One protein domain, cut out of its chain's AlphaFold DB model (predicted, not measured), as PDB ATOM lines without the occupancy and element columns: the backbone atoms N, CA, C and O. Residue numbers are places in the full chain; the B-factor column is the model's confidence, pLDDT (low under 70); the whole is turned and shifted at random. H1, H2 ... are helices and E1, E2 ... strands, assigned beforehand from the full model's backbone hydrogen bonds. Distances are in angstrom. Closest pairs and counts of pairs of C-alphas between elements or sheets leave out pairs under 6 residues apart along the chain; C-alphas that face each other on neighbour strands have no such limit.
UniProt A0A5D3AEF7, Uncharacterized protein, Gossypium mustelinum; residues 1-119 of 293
ATOM      1  N   MET A   1     283.276 267.294 317.580       83.75
ATOM      2  CA  MET A   1     283.898 268.048 318.692       83.75
ATOM      3  C   MET A   1     284.375 269.417 318.233       83.75
ATOM      4  O   MET A   1     284.056 270.423 318.853       83.75
ATOM      5  N   ASP A   2     285.085 269.461 317.116       87.12
ATOM      6  CA  ASP A   2     285.908 270.580 316.638       87.12
ATOM      7  C   ASP A   2     285.106 271.855 316.345       87.12
ATOM      8  O   ASP A   2     285.564 272.956 316.632       87.12
ATOM      9  N   GLN A   3     283.864 271.716 315.870       90.94
ATOM     10  CA  GLN A   3     282.936 272.837 315.690       90.94
ATOM     11  C   GLN A   3     282.607 273.552 317.014       90.94
ATOM     12  O   GLN A   3     282.523 274.777 317.042       90.94
ATOM     13  N   LEU A   4     282.455 272.805 318.114       90.62
ATOM     14  CA  LEU A   4     282.145 273.360 319.436       90.62
ATOM     15  C   LEU A   4     283.384 274.024 320.062       90.62
ATOM     16  O   LEU A   4     283.276 275.095 320.650       90.62
ATOM     17  N   LEU A   5     284.572 273.445 319.839       90.88
ATOM     18  CA  LEU A   5     285.859 274.068 320.172       90.88
ATOM     19  C   LEU A   5     286.066 275.383 319.397       90.88
ATOM     20  O   LEU A   5     286.431 276.403 319.977       90.88
ATOM     21  N   GLY A   6     285.777 275.385 318.092       92.12
ATOM     22  CA  GLY A   6     285.825 276.580 317.246       92.12
ATOM     23  C   GLY A   6     284.846 277.669 317.695       92.12
ATOM     24  O   GLY A   6     285.220 278.840 317.745       92.12
ATOM     25  N   ALA A   7     283.627 277.290 318.091       92.44
ATOM     26  CA  ALA A   7     282.647 278.213 318.658       92.44
ATOM     27  C   ALA A   7     283.133 278.828 319.984       92.44
ATOM     28  O   ALA A   7     283.081 280.047 320.139       92.44
ATOM     29  N   ALA A   8     283.680 278.021 320.902       92.12
ATOM     30  CA  ALA A   8     284.251 278.508 322.160       92.12
ATOM     31  C   ALA A   8     285.403 279.506 321.923       92.12
ATOM     32  O   ALA A   8     285.424 280.587 322.516       92.12
ATOM     33  N   ARG A   9     286.323 279.194 320.998       93.19
ATOM     34  CA  ARG A   9     287.414 280.100 320.591       93.19
ATOM     35  C   ARG A   9     286.882 281.432 320.051       93.19
ATOM     36  O   ARG A   9     287.350 282.486 320.477       93.19
ATOM     37  N   LEU A  10     285.885 281.396 319.164       93.88
ATOM     38  CA  LEU A  10     285.266 282.597 318.591       93.88
ATOM     39  C   LEU A  10     284.577 283.461 319.663       93.88
ATOM     40  O   LEU A  10     284.763 284.678 319.687       93.88
ATOM     41  N   LEU A  11     283.836 282.835 320.583       92.19
ATOM     42  CA  LEU A  11     283.186 283.506 321.714       92.19
ATOM     43  C   LEU A  11     284.201 284.142 322.676       92.19
ATOM     44  O   LEU A  11     283.965 285.243 323.168       92.19
ATOM     45  N   SER A  12     285.356 283.508 322.902       90.88
ATOM     46  CA  SER A  12     286.436 284.111 323.694       90.88
ATOM     47  C   SER A  12     287.107 285.291 322.977       90.88
ATOM     48  O   SER A  12     287.538 286.231 323.641       90.88
ATOM     49  N   GLN A  13     287.203 285.265 321.642       91.62
ATOM     50  CA  GLN A  13     287.855 286.322 320.857       91.62
ATOM     51  C   GLN A  13     286.968 287.556 320.639       91.62
ATOM     52  O   GLN A  13     287.481 288.673 320.649       91.62
ATOM     53  N   ILE A  14     285.648 287.396 320.475       93.06
ATOM     54  CA  ILE A  14     284.738 288.507 320.122       93.06
ATOM     55  C   ILE A  14     284.554 289.552 321.242       93.06
ATOM     56  O   ILE A  14     284.126 290.674 320.972       93.06
ATOM     57  N   VAL A  15     284.926 289.239 322.491       89.25
ATOM     58  CA  VAL A  15     284.867 290.186 323.623       89.25
ATOM     59  C   VAL A  15     285.798 291.393 323.413       89.25
ATOM     60  O   VAL A  15     285.428 292.517 323.751       89.25
ATOM     61  N   GLU A  16     286.971 291.190 322.807       90.56
ATOM     62  CA  GLU A  16     287.977 292.240 322.587       90.56
ATOM     63  C   GLU A  16     287.535 293.321 321.569       90.56
ATOM     64  O   GLU A  16     287.495 294.502 321.935       90.56
ATOM     65  N   PRO A  17     287.129 292.992 320.319       92.56
ATOM     66  CA  PRO A  17     286.631 293.996 319.379       92.56
ATOM     67  C   PRO A  17     285.319 294.638 319.850       92.56
ATOM     68  O   PRO A  17     285.071 295.801 319.543       92.56
ATOM     69  N   MET A  18     284.501 293.928 320.636       93.50
ATOM     70  CA  MET A  18     283.283 294.482 321.231       93.50
ATOM     71  C   MET A  18     283.595 295.578 322.263       93.50
ATOM     72  O   MET A  18     282.957 296.633 322.248       93.50
ATOM     73  N   LEU A  19     284.606 295.374 323.118       91.06
ATOM     74  CA  LEU A  19     285.072 296.387 324.071       91.06
ATOM     75  C   LEU A  19     285.681 297.606 323.356       91.06
ATOM     76  O   LEU A  19     285.412 298.753 323.727       91.06
ATOM     77  N   ARG A  20     286.449 297.368 322.287       93.31
ATOM     78  CA  ARG A  20     287.005 298.424 321.431       93.31
ATOM     79  C   ARG A  20     285.910 299.267 320.768       93.31
ATOM     80  O   ARG A  20     285.941 300.489 320.892       93.31
ATOM     81  N   ALA A  21     284.903 298.635 320.164       94.38
ATOM     82  CA  ALA A  21     283.753 299.333 319.583       94.38
ATOM     83  C   ALA A  21     282.984 300.153 320.638       94.38
ATOM     84  O   ALA A  21     282.624 301.305 320.392       94.38
ATOM     85  N   ALA A  22     282.793 299.606 321.846       94.69
ATOM     86  CA  ALA A  22     282.182 300.340 322.953       94.69
ATOM     87  C   ALA A  22     283.016 301.565 323.376       94.69
ATOM     88  O   ALA A  22     282.449 302.611 323.692       94.69
ATOM     89  N   THR A  23     284.347 301.487 323.327       93.50
ATOM     90  CA  THR A  23     285.227 302.639 323.592       93.50
ATOM     91  C   THR A  23     285.055 303.720 322.525       93.50
ATOM     92  O   THR A  23     284.869 304.888 322.864       93.50
ATOM     93  N   GLU A  24     285.030 303.346 321.244       94.25
ATOM     94  CA  GLU A  24     284.839 304.285 320.131       94.25
ATOM     95  C   GLU A  24     283.485 305.018 320.231       94.25
ATOM     96  O   GLU A  24     283.449 306.252 320.193       94.25
ATOM     97  N   ILE A  25     282.387 304.294 320.496       93.75
ATOM     98  CA  ILE A  25     281.039 304.869 320.692       93.75
ATOM     99  C   ILE A  25     280.957 305.713 321.976       93.75
ATOM    100  O   ILE A  25     280.283 306.746 321.999       93.75
ATOM    101  N   SER A  26     281.706 305.362 323.026       93.44
ATOM    102  CA  SER A  26     281.819 306.201 324.228       93.44
ATOM    103  C   SER A  26     282.427 307.577 323.920       93.44
ATOM    104  O   SER A  26     282.082 308.556 324.580       93.44
ATOM    105  N   THR A  27     283.250 307.714 322.869       92.62
ATOM    106  CA  THR A  27     283.733 309.037 322.425       92.62
ATOM    107  C   THR A  27     282.665 309.879 321.717       92.62
ATOM    108  O   THR A  27     282.784 311.106 321.699       92.62
ATOM    109  N   LEU A  28     281.611 309.263 321.160       90.81
ATOM    110  CA  LEU A  28     280.450 309.982 320.618       90.81
ATOM    111  C   LEU A  28     279.573 310.498 321.766       90.81
ATOM    112  O   LEU A  28     279.213 311.675 321.763       90.81
ATOM    113  N   VAL A  29     279.327 309.662 322.788       91.00
ATOM    114  CA  VAL A  29     278.669 310.067 324.049       91.00
ATOM    115  C   VAL A  29     279.404 311.238 324.703       91.00
ATOM    116  O   VAL A  29     278.780 312.249 325.012       91.00
ATOM    117  N   ALA A  30     280.730 311.149 324.855       91.56
ATOM    118  CA  ALA A  30     281.539 312.198 325.483       91.56
ATOM    119  C   ALA A  30     281.540 313.532 324.707       91.56
ATOM    120  O   ALA A  30     281.723 314.590 325.301       91.56
ATOM    121  N   ARG A  31     281.313 313.496 323.387       90.25
ATOM    122  CA  ARG A  31     281.125 314.688 322.536       90.25
ATOM    123  C   ARG A  31     279.655 315.124 322.420       90.25
ATOM    124  O   ARG A  31     279.352 316.016 321.632       90.25
ATOM    125  N   SER A  32     278.741 314.481 323.151       85.06
ATOM    126  CA  SER A  32     277.281 314.638 323.057       85.06
ATOM    127  C   SER A  32     276.690 314.426 321.653       85.06
ATOM    128  O   SER A  32     275.542 314.790 321.391       85.06
ATOM    129  N   PHE A  33     277.440 313.795 320.745       74.69
ATOM    130  CA  PHE A  33     277.005 313.539 319.378       74.69
ATOM    131  C   PHE A  33     276.034 312.355 319.359       74.69
ATOM    132  O   PHE A  33     276.383 311.241 319.763       74.69
ATOM    133  N   PHE A  34     274.796 312.610 318.920       83.56
ATOM    134  CA  PHE A  34     273.710 311.623 318.882       83.56
ATOM    135  C   PHE A  34     273.527 310.861 320.213       83.56
ATOM    136  O   PHE A  34     273.286 309.656 320.213       83.56
ATOM    137  N   MET A  35     273.615 311.570 321.349       87.25
ATOM    138  CA  MET A  35     273.588 311.027 322.722       87.25
ATOM    139  C   MET A  35     272.637 309.826 322.912       87.25
ATOM    140  O   MET A  35     273.078 308.763 323.338       87.25
ATOM    141  N   GLY A  36     271.357 309.956 322.541       90.12
ATOM    142  CA  GLY A  36     270.369 308.880 322.698       90.12
ATOM    143  C   GLY A  36     270.674 307.609 321.890       90.12
ATOM    144  O   GLY A  36     270.505 306.511 322.408       90.12
ATOM    145  N   PHE A  37     271.171 307.740 320.657       91.00
ATOM    146  CA  PHE A  37     271.581 306.601 319.825       91.00
ATOM    147  C   PHE A  37     272.889 305.981 320.329       91.00
ATOM    148  O   PHE A  37     272.992 304.766 320.474       91.00
ATOM    149  N   SER A  38     273.875 306.808 320.678       93.12
ATOM    150  CA  SER A  38     275.148 306.333 321.225       93.12
ATOM    151  C   SER A  38     274.936 305.551 322.536       93.12
ATOM    152  O   SER A  38     275.557 304.510 322.742       93.12
ATOM    153  N   LEU A  39     273.983 305.975 323.380       92.94
ATOM    154  CA  LEU A  39     273.564 305.239 324.578       92.94
ATOM    155  C   LEU A  39     272.807 303.934 324.271       92.94
ATOM    156  O   LEU A  39     273.057 302.937 324.951       92.94
ATOM    157  N   THR A  40     271.921 303.880 323.266       95.12
ATOM    158  CA  THR A  40     271.247 302.611 322.918       95.12
ATOM    159  C   THR A  40     272.215 301.589 322.329       95.12
ATOM    160  O   THR A  40     272.134 300.419 322.699       95.12
ATOM    161  N   VAL A  41     273.183 301.999 321.499       94.56
ATOM    162  CA  VAL A  41     274.209 301.073 320.989       94.56
ATOM    163  C   VAL A  41     275.128 300.586 322.119       94.56
ATOM    164  O   VAL A  41     275.415 299.392 322.181       94.56
ATOM    165  N   LEU A  42     275.518 301.441 323.074       94.12
ATOM    166  CA  LEU A  42     276.260 300.994 324.265       94.12
ATOM    167  C   LEU A  42     275.455 300.011 325.129       94.12
ATOM    168  O   LEU A  42     276.007 299.010 325.582       94.12
ATOM    169  N   ALA A  43     274.153 300.238 325.315       95.31
ATOM    170  CA  ALA A  43     273.283 299.309 326.039       95.31
ATOM    171  C   ALA A  43     273.139 297.953 325.318       95.31
ATOM    172  O   ALA A  43     273.093 296.907 325.970       95.31
ATOM    173  N   LEU A  44     273.112 297.949 323.980       96.06
ATOM    174  CA  LEU A  44     273.131 296.724 323.174       96.06
ATOM    175  C   LEU A  44     274.479 295.994 323.279       96.06
ATOM    176  O   LEU A  44     274.482 294.785 323.494       96.06
ATOM    177  N   LEU A  45     275.609 296.705 323.210       94.88
ATOM    178  CA  LEU A  45     276.947 296.120 323.384       94.88
ATOM    179  C   LEU A  45     277.153 295.551 324.796       94.88
ATOM    180  O   LEU A  45     277.710 294.466 324.939       94.88
ATOM    181  N   ALA A  46     276.648 296.218 325.836       94.12
ATOM    182  CA  ALA A  46     276.685 295.703 327.205       94.12
ATOM    183  C   ALA A  46     275.896 294.386 327.344       94.12
ATOM    184  O   ALA A  46     276.400 293.420 327.919       94.12
ATOM    185  N   ARG A  47     274.691 294.309 326.759       95.94
ATOM    186  CA  ARG A  47     273.890 293.070 326.719       95.94
ATOM    187  C   ARG A  47     274.568 291.972 325.896       95.94
ATOM    188  O   ARG A  47     274.571 290.819 326.318       95.94
ATOM    189  N   LEU A  48     275.182 292.324 324.765       94.44
ATOM    190  CA  LEU A  48     275.927 291.391 323.920       94.44
ATOM    191  C   LEU A  48     277.156 290.817 324.646       94.44
ATOM    192  O   LEU A  48     277.411 289.621 324.526       94.44
ATOM    193  N   ARG A  49     277.870 291.625 325.447       91.75
ATOM    194  CA  ARG A  49     279.006 291.170 326.270       91.75
ATOM    195  C   ARG A  49     278.572 290.086 327.249       91.75
ATOM    196  O   ARG A  49     279.189 289.025 327.282       91.75
ATOM    197  N   VAL A  50     277.489 290.335 327.991       93.31
ATOM    198  CA  VAL A  50     276.925 289.368 328.948       93.31
ATOM    199  C   VAL A  50     276.462 288.100 328.229       93.31
ATOM    200  O   VAL A  50     276.802 287.006 328.665       93.31
ATOM    201  N   LEU A  51     275.760 288.223 327.096       95.06
ATOM    202  CA  LEU A  51     275.292 287.072 326.318       95.06
ATOM    203  C   LEU A  51     276.454 286.203 325.804       95.06
ATOM    204  O   LEU A  51     276.431 284.989 325.978       95.06
ATOM    205  N   VAL A  52     277.492 286.810 325.220       93.12
ATOM    206  CA  VAL A  52     278.689 286.093 324.744       93.12
ATOM    207  C   VAL A  52     279.411 285.391 325.896       93.12
ATOM    208  O   VAL A  52     279.771 284.223 325.767       93.12
ATOM    209  N   GLN A  53     279.597 286.077 327.027       91.62
ATOM    210  CA  GLN A  53     280.242 285.504 328.211       91.62
ATOM    211  C   GLN A  53     279.421 284.348 328.808       91.62
ATOM    212  O   GLN A  53     279.999 283.330 329.186       91.62
ATOM    213  N   GLN A  54     278.090 284.454 328.818       93.69
ATOM    214  CA  GLN A  54     277.189 283.394 329.276       93.69
ATOM    215  C   GLN A  54     277.215 282.165 328.355       93.69
ATOM    216  O   GLN A  54     277.292 281.043 328.848       93.69
ATOM    217  N   ILE A  55     277.194 282.355 327.030       93.81
ATOM    218  CA  ILE A  55     277.276 281.238 326.071       93.81
ATOM    219  C   ILE A  55     278.655 280.567 326.153       93.81
ATOM    220  O   ILE A  55     278.734 279.343 326.074       93.81
ATOM    221  N   LEU A  56     279.741 281.321 326.364       92.38
ATOM    222  CA  LEU A  56     281.074 280.748 326.587       92.38
ATOM    223  C   LEU A  56     281.120 279.895 327.869       92.38
ATOM    224  O   LEU A  56     281.625 278.773 327.837       92.38
ATOM    225  N   LEU A  57     280.556 280.404 328.971       91.75
ATOM    226  CA  LEU A  57     280.439 279.688 330.247       91.75
ATOM    227  C   LEU A  57     279.619 278.398 330.151       91.75
ATOM    228  O   LEU A  57     279.975 277.432 330.812       91.75
ATOM    229  N   ASP A  58     278.560 278.374 329.341       93.44
ATOM    230  CA  ASP A  58     277.712 277.193 329.109       93.44
ATOM    231  C   ASP A  58     278.353 276.193 328.120       93.44
ATOM    232  O   ASP A  58     278.321 274.976 328.310       93.44
ATOM    233  N   THR A  59     279.059 276.703 327.106       92.00
ATOM    234  CA  THR A  59     279.761 275.886 326.102       92.00
ATOM    235  C   THR A  59     280.859 275.015 326.720       92.00
ATOM    236  O   THR A  59     281.050 273.878 326.291       92.00
ATOM    237  N   VAL A  60     281.586 275.512 327.726       92.00
ATOM    238  CA  VAL A  60     282.707 274.794 328.367       92.00
ATOM    239  C   VAL A  60     282.290 273.489 329.080       92.00
ATOM    240  O   VAL A  60     282.862 272.444 328.747       92.00
ATOM    241  N   PRO A  61     281.316 273.459 330.014       91.12
ATOM    242  CA  PRO A  61     280.862 272.220 330.645       91.12
ATOM    243  C   PRO A  61     280.181 271.275 329.648       91.12
ATOM    244  O   PRO A  61     280.396 270.064 329.738       91.12
ATOM    245  N   VAL A  62     279.439 271.789 328.657       92.50
ATOM    246  CA  VAL A  62     278.871 270.964 327.574       92.50
ATOM    247  C   VAL A  62     279.989 270.297 326.767       92.50
ATOM    248  O   VAL A  62     279.976 269.077 326.593       92.50
ATOM    249  N   PHE A  63     281.008 271.052 326.343       91.81
ATOM    250  CA  PHE A  63     282.166 270.517 325.626       91.81
ATOM    251  C   PHE A  63     282.903 269.451 326.442       91.81
ATOM    252  O   PHE A  63     283.165 268.367 325.925       91.81
ATOM    253  N   ASN A  64     283.193 269.713 327.720       90.69
ATOM    254  CA  ASN A  64     283.874 268.753 328.592       90.69
ATOM    255  C   ASN A  64     283.040 267.480 328.817       90.69
ATOM    256  O   ASN A  64     283.586 266.376 328.799       90.69
ATOM    257  N   THR A  65     281.717 267.614 328.956       89.12
ATOM    258  CA  THR A  65     280.795 266.476 329.101       89.12
ATOM    259  C   THR A  65     280.784 265.609 327.843       89.12
ATOM    260  O   THR A  65     280.934 264.392 327.940       89.12
ATOM    261  N   VAL A  66     280.683 266.213 326.653       87.19
ATOM    262  CA  VAL A  66     280.725 265.475 325.378       87.19
ATOM    263  C   VAL A  66     282.125 264.900 325.108       87.19
ATOM    264  O   VAL A  66     282.228 263.779 324.619       87.19
ATOM    265  N   SER A  67     283.199 265.600 325.494       85.75
ATOM    266  CA  SER A  67     284.588 265.114 325.404       85.75
ATOM    267  C   SER A  67     284.792 263.850 326.244       85.75
ATOM    268  O   SER A  67     285.282 262.844 325.734       85.75
ATOM    269  N   SER A  68     284.337 263.859 327.502       84.12
ATOM    270  CA  SER A  68     284.372 262.698 328.404       84.12
ATOM    271  C   SER A  68     283.490 261.546 327.900       84.12
ATOM    272  O   SER A  68     283.934 260.400 327.799       84.12
ATOM    273  N   LEU A  69     282.258 261.846 327.476       82.69
ATOM    274  CA  LEU A  69     281.333 260.851 326.927       82.69
ATOM    275  C   LEU A  69     281.869 260.197 325.640       82.69
ATOM    276  O   LEU A  69     281.634 259.009 325.419       82.69
ATOM    277  N   SER A  70     282.630 260.938 324.826       77.38
ATOM    278  CA  SER A  70     283.303 260.437 323.621       77.38
ATOM    279  C   SER A  70     284.532 259.560 323.906       77.38
ATOM    280  O   SER A  70     284.971 258.850 323.005       77.38
ATOM    281  N   GLN A  71     285.096 259.603 325.118       73.69
ATOM    282  CA  GLN A  71     286.212 258.744 325.554       73.69
ATOM    283  C   GLN A  71     285.738 257.475 326.273       73.69
ATOM    284  O   GLN A  71     286.480 256.498 326.394       73.69
ATOM    285  N   LYS A  72     284.490 257.457 326.751       72.25
ATOM    286  CA  LYS A  72     283.887 256.270 327.352       72.25
ATOM    287  C   LYS A  72     283.536 255.254 326.260       72.25
ATOM    288  O   LYS A  72     282.920 255.604 325.258       72.25
ATOM    289  N   LYS A  73     283.874 253.976 326.466       67.00
ATOM    290  CA  LYS A  73     283.356 252.875 325.632       67.00
ATOM    291  C   LYS A  73     281.827 252.854 325.722       67.00
ATOM    292  O   LYS A  73     281.289 252.851 326.831       67.00
ATOM    293  N   GLN A  74     281.141 252.811 324.583       66.25
ATOM    294  CA  GLN A  74     279.676 252.766 324.525       66.25
ATOM    295  C   GLN A  74     279.218 251.527 323.757       66.25
ATOM    296  O   GLN A  74     279.630 251.321 322.619       66.25
ATOM    297  N   SER A  75     278.346 250.719 324.358       65.56
ATOM    298  CA  SER A  75     277.691 249.582 323.711       65.56
ATOM    299  C   SER A  75     276.199 249.876 323.554       65.56
ATOM    300  O   SER A  75     275.441 249.888 324.522       65.56
ATOM    301  N   ILE A  76     275.761 250.136 322.320       70.69
ATOM    302  CA  ILE A  76     274.344 250.359 322.016       70.69
ATOM    303  C   ILE A  76     273.722 249.020 321.628       70.69
ATOM    304  O   ILE A  76     274.086 248.434 320.608       70.69
ATOM    305  N   LYS A  77     272.773 248.541 322.434       75.88
ATOM    306  CA  LYS A  77     271.936 247.383 322.110       75.88
ATOM    307  C   LYS A  77     270.800 247.827 321.187       75.88
ATOM    308  O   LYS A  77     269.921 248.574 321.605       75.88
ATOM    309  N   ILE A  78     270.827 247.368 319.940       77.88
ATOM    310  CA  ILE A  78     269.779 247.597 318.943       77.88
ATOM    311  C   ILE A  78     268.974 246.304 318.818       77.88
ATOM    312  O   ILE A  78     269.526 245.270 318.451       77.88
ATOM    313  N   THR A  79     267.674 246.355 319.103       73.06
ATOM    314  CA  THR A  79     266.775 245.202 318.954       73.06
ATOM    315  C   THR A  79     265.877 245.418 317.741       73.06
ATOM    316  O   THR A  79     265.108 246.376 317.715       73.06
ATOM    317  N   HIS A  80     265.946 244.537 316.741       64.62
ATOM    318  CA  HIS A  80     265.080 244.597 315.558       64.62
ATOM    319  C   HIS A  80     264.570 243.198 315.202       64.62
ATOM    320  O   HIS A  80     265.365 242.275 315.049       64.62
ATOM    321  N   GLN A  81     263.245 243.037 315.091       69.12
ATOM    322  CA  GLN A  81     262.582 241.766 314.740       69.12
ATOM    323  C   GLN A  81     263.081 240.548 315.556       69.12
ATOM    324  O   GLN A  81     263.248 239.451 315.033       69.12
ATOM    325  N   GLY A  82     263.341 240.746 316.854       68.88
ATOM    326  CA  GLY A  82     263.827 239.701 317.769       68.88
ATOM    327  C   GLY A  82     265.343 239.454 317.752       68.88
ATOM    328  O   GLY A  82     265.838 238.714 318.596       68.88
ATOM    329  N   ILE A  83     266.096 240.095 316.854       65.69
ATOM    330  CA  ILE A  83     267.561 240.007 316.801       65.69
ATOM    331  C   ILE A  83     268.169 241.130 317.650       65.69
ATOM    332  O   ILE A  83     267.862 242.309 317.455       65.69
ATOM    333  N   GLU A  84     269.059 240.769 318.578       78.00
ATOM    334  CA  GLU A  84     269.841 241.717 319.380       78.00
ATOM    335  C   GLU A  84     271.209 241.986 318.734       78.00
ATOM    336  O   GLU A  84     272.100 241.135 318.755       78.00
ATOM    337  N   VAL A  85     271.404 243.190 318.197       73.19
ATOM    338  CA  VAL A  85     272.684 243.646 317.639       73.19
ATOM    339  C   VAL A  85     273.349 244.605 318.623       73.19
ATOM    340  O   VAL A  85     272.873 245.715 318.854       73.19
ATOM    341  N   TYR A  86     274.477 244.189 319.195       74.75
ATOM    342  CA  TYR A  86     275.284 245.020 320.088       74.75
ATOM    343  C   TYR A  86     276.320 245.790 319.265       74.75
ATOM    344  O   TYR A  86     277.216 245.195 318.669       74.75
ATOM    345  N   ARG A  87     276.196 247.121 319.215       77.75
ATOM    346  CA  ARG A  87     277.141 248.002 318.522       77.75
ATOM    347  C   ARG A  87     278.095 248.639 319.524       77.75
ATOM    348  O   ARG A  87     277.728 249.586 320.218       77.75
ATOM    349  N   GLU A  88     279.312 248.116 319.586       75.00
ATOM    350  CA  GLU A  88     280.367 248.619 320.466       75.00
ATOM    351  C   GLU A  88     281.206 249.698 319.771       75.00
ATOM    352  O   GLU A  88     281.820 249.469 318.727       75.00
ATOM    353  N   PHE A  89     281.247 250.886 320.370       67.31
ATOM    354  CA  PHE A  89     282.146 251.968 319.996       67.31
ATOM    355  C   PHE A  89     283.374 251.943 320.906       67.31
ATOM    356  O   PHE A  89     283.299 252.263 322.096       67.31
ATOM    357  N   PHE A  90     284.512 251.583 320.317       63.47
ATOM    358  CA  PHE A  90     285.828 251.703 320.933       63.47
ATOM    359  C   PHE A  90     286.448 253.050 320.533       63.47
ATOM    360  O   PHE A  90     286.837 253.208 319.372       63.47
ATOM    361  N   PRO A  91     286.543 254.030 321.448       65.19
ATOM    362  CA  PRO A  91     287.295 255.245 321.179       65.19
ATOM    363  C   PRO A  91     288.783 254.919 321.045       65.19
ATOM    364  O   PRO A  91     289.310 254.005 321.687       65.19
ATOM    365  N   LYS A  92     289.464 255.660 320.172       67.31
ATOM    366  CA  LYS A  92     290.906 255.517 319.962       67.31
ATOM    367  C   LYS A  92     291.684 256.083 321.155       67.31
ATOM    368  O   LYS A  92     291.222 257.012 321.812       67.31
ATOM    369  N   LYS A  93     292.915 255.602 321.358       66.88
ATOM    370  CA  LYS A  93     293.896 256.221 322.268       66.88
ATOM    371  C   LYS A  93     294.533 257.466 321.616       66.88
ATOM    372  O   LYS A  93     295.707 257.443 321.266       66.88
ATOM    373  N   GLU A  94     293.742 258.514 321.392       72.81
ATOM    374  CA  GLU A  94     294.195 259.823 320.881       72.81
ATOM    375  C   GLU A  94     294.142 260.874 322.013       72.81
ATOM    376  O   GLU A  94     293.286 260.788 322.892       72.81
ATOM    377  N   ASP A  95     295.070 261.839 322.034       81.06
ATOM    378  CA  ASP A  95     295.116 262.892 323.066       81.06
ATOM    379  C   ASP A  95     293.876 263.816 322.949       81.06
ATOM    380  O   ASP A  95     293.457 264.169 321.844       81.06
ATOM    381  N   PHE A  96     293.267 264.206 324.078       82.88
ATOM    382  CA  PHE A  96     291.967 264.894 324.128       82.88
ATOM    383  C   PHE A  96     292.037 266.292 324.750       82.88
ATOM    384  O   PHE A  96     292.739 266.533 325.732       82.88
ATOM    385  N   VAL A  97     291.243 267.224 324.218       87.94
ATOM    386  CA  VAL A  97     291.131 268.583 324.766       87.94
ATOM    387  C   VAL A  97     290.071 268.631 325.873       87.94
ATOM    388  O   VAL A  97     288.974 268.080 325.727       87.94
ATOM    389  N   THR A  98     290.386 269.340 326.956       88.94
ATOM    390  CA  THR A  98     289.423 269.910 327.908       88.94
ATOM    391  C   THR A  98     289.531 271.431 327.907       88.94
ATOM    392  O   THR A  98     290.578 272.003 327.592       88.94
ATOM    393  N   LEU A  99     288.425 272.087 328.245       92.12
ATOM    394  CA  LEU A  99     288.313 273.539 328.315       92.12
ATOM    395  C   LEU A  99     288.098 273.992 329.760       92.12
ATOM    396  O   LEU A  99     287.401 273.338 330.533       92.12
ATOM    397  N   GLU A 100     288.654 275.144 330.109       91.25
ATOM    398  CA  GLU A 100     288.375 275.873 331.343       91.25
ATOM    399  C   GLU A 100     288.062 277.337 331.007       91.25
ATOM    400  O   GLU A 100     288.586 277.892 330.043       91.25
ATOM    401  N   CYS A 101     287.195 277.961 331.801       90.50
ATOM    402  CA  CYS A 101     286.801 279.356 331.647       90.50
ATOM    403  C   CYS A 101     287.290 280.143 332.871       90.50
ATOM    404  O   CYS A 101     286.696 280.049 333.944       90.50
ATOM    405  N   VAL A 102     288.391 280.889 332.735       91.25
ATOM    406  CA  VAL A 102     289.014 281.618 333.855       91.25
ATOM    407  C   VAL A 102     288.624 283.090 333.790       91.25
ATOM    408  O   VAL A 102     288.827 283.736 332.764       91.25
ATOM    409  N   TRP A 103     288.089 283.654 334.876       89.00
ATOM    410  CA  TRP A 103     287.891 285.103 334.963       89.00
ATOM    411  C   TRP A 103     289.231 285.809 335.192       89.00
ATOM    412  O   TRP A 103     289.898 285.573 336.199       89.00
ATOM    413  N   ASN A 104     289.608 286.698 334.276       87.81
ATOM    414  CA  ASN A 104     290.794 287.538 334.379       87.81
ATOM    415  C   ASN A 104     290.392 289.008 334.194       87.81
ATOM    416  O   ASN A 104     289.804 289.350 333.169       87.81
ATOM    417  N   THR A 105     290.704 289.840 335.194       84.00
ATOM    418  CA  THR A 105     290.325 291.264 335.341       84.00
ATOM    419  C   THR A 105     288.841 291.569 335.117       84.00
ATOM    420  O   THR A 105     288.099 291.785 336.073       84.00
ATOM    421  N   ASP A 106     288.425 291.601 333.857       80.81
ATOM    422  CA  ASP A 106     287.136 292.062 333.348       80.81
ATOM    423  C   ASP A 106     286.511 291.091 332.320       80.81
ATOM    424  O   ASP A 106     285.407 291.337 331.814       80.81
ATOM    425  N   LYS A 107     287.192 289.992 331.971       83.94
ATOM    426  CA  LYS A 107     286.720 289.033 330.965       83.94
ATOM    427  C   LYS A 107     287.032 287.584 331.316       83.94
ATOM    428  O   LYS A 107     288.047 287.260 331.923       83.94
ATOM    429  N   PHE A 108     286.162 286.697 330.850       86.31
ATOM    430  CA  PHE A 108     286.465 285.277 330.776       86.31
ATOM    431  C   PHE A 108     287.488 285.007 329.672       86.31
ATOM    432  O   PHE A 108     287.341 285.487 328.547       86.31
ATOM    433  N   VAL A 109     288.513 284.233 330.011       87.81
ATOM    434  CA  VAL A 109     289.544 283.727 329.107       87.81
ATOM    435  C   VAL A 109     289.353 282.222 328.982       87.81
ATOM    436  O   VAL A 109     289.342 281.508 329.989       87.81
ATOM    437  N   LEU A 110     289.208 281.740 327.749       92.88
ATOM    438  CA  LEU A 110     289.196 280.311 327.465       92.88
ATOM    439  C   LEU A 110     290.617 279.746 327.585       92.88
ATOM    440  O   LEU A 110     291.533 280.200 326.899       92.88
ATOM    441  N   VAL A 111     290.789 278.742 328.442       91.75
ATOM    442  CA  VAL A 111     292.039 277.997 328.619       91.75
ATOM    443  C   VAL A 111     291.831 276.584 328.088       91.75
ATOM    444  O   VAL A 111     290.922 275.875 328.518       91.75
ATOM    445  N   GLU A 112     292.680 276.165 327.155       92.62
ATOM    446  CA  GLU A 112     292.636 274.828 326.563       92.62
ATOM    447  C   GLU A 112     293.738 273.957 327.172       92.62
ATOM    448  O   GLU A 112     294.901 274.364 327.219       92.62
ATOM    449  N   ARG A 113     293.391 272.749 327.627       88.25
ATOM    450  CA  ARG A 113     294.361 271.739 328.067       88.25
ATOM    451  C   ARG A 113     294.250 270.507 327.184       88.25
ATOM    452  O   ARG A 113     293.181 269.913 327.088       88.25
ATOM    453  N   THR A 114     295.362 270.102 326.582       86.56
ATOM    454  CA  THR A 114     295.485 268.787 325.944       86.56
ATOM    455  C   THR A 114     295.924 267.780 326.999       86.56
ATOM    456  O   THR A 114     296.970 267.944 327.623       86.56
ATOM    457  N   ASN A 115     295.122 266.743 327.193       80.62
ATOM    458  CA  ASN A 115     295.328 265.672 328.160       80.62
ATOM    459  C   ASN A 115     295.562 264.375 327.386       80.62
ATOM    460  O   ASN A 115     295.023 264.189 326.292       80.62
ATOM    461  N   ARG A 116     296.353 263.460 327.944       77.31
ATOM    462  CA  ARG A 116     296.623 262.183 327.276       77.31
ATOM    463  C   ARG A 116     295.540 261.175 327.623       77.31
ATOM    464  O   ARG A 116     295.075 261.147 328.760       77.31
ATOM    465  N   CYS A 117     295.148 260.337 326.664       63.19
ATOM    466  CA  CYS A 117     294.234 259.222 326.932       63.19
ATOM    467  C   CYS A 117     294.949 258.134 327.749       63.19
ATOM    468  O   CYS A 117     295.393 257.121 327.204       63.19
ATOM    469  N   GLU A 118     295.027 258.335 329.065       55.06
ATOM    470  CA  GLU A 118     295.521 257.369 330.049       55.06
ATOM    471  C   GLU A 118     294.494 256.245 330.263       55.06
ATOM    472  O   GLU A 118     293.980 255.994 331.349       55.06
ATOM    473  N   ILE A 119     294.185 255.535 329.173       57.09
ATOM    474  CA  ILE A 119     293.583 254.209 329.243       57.09
ATOM    475  C   ILE A 119     294.700 253.252 329.653       57.09
ATOM    476  O   ILE A 119     295.240 252.506 328.817       57.09
TER     477      ILE A 119
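This is residues 1 to 119 of the 293 residues of an uncharacterized protein of Gossypium mustelinum (UniProt A0A5D3AEF7). Two long helices, H1 and H2, fold back on each other as a helical hairpin, and a hairpin of two strands, E3 and E4, covers part of its length. A second strand hairpin, E1 and E2, forms an arm beyond the end of H2, its tip at residues 79 to 84 standing free. The printed part has 119 residues, with the order H1, H2, E1, E2, E3, E4; the two sheets, E1 - E2 and E3 - E4, are antiparallel, and the class is mixed, helices and strands. The whole is extended, with a radius of gyration of the C-alphas of 22.0 A and spans of 75 by 36 by 16 A.

H1, residues 2 to 30, and H2, residues 35 to 71, touch at a shallow tilt of 15 degrees, opposite ways; their closest C-alphas, of Val 29 and Met 35, are 5.3 A apart. O i to N i+4 pairs are within hydrogen-bond range in 21 of 25 cases in H1 and 32 of 33 in H2. E1, residues 74 to 80, is antiparallel to E2, residues 83 to 89, with N 78 and O 85 at 2.8 A. E3, residues 96 to 104, is antiparallel to E4, residues 107 to 115, with N 100 and O 111 at 2.9 A. The closest C-alphas of H2 and E3, of Asn 64 and Thr 98, are 5.7 A apart; those of H1 and E4, of Ser 12 and Leu 110, 6.0 A. H1 and E2 are apart.

H1 has a kink of 25 degrees near residue 14; it begins at C-alpha 2 (285.908, 270.580, 316.638) and is 42.8 A long. H2 is 53.9 A long. E4 ends at C-alpha 115 (295.328, 265.672, 328.160).

The farthest C-alphas, of Arg 31 and Gly 82, are 77.1 A apart. The printed part has no cut and no long link. Confidence is under 70 at residues 73 to 75, 80 to 83, 89 to 93 and 117 to 119.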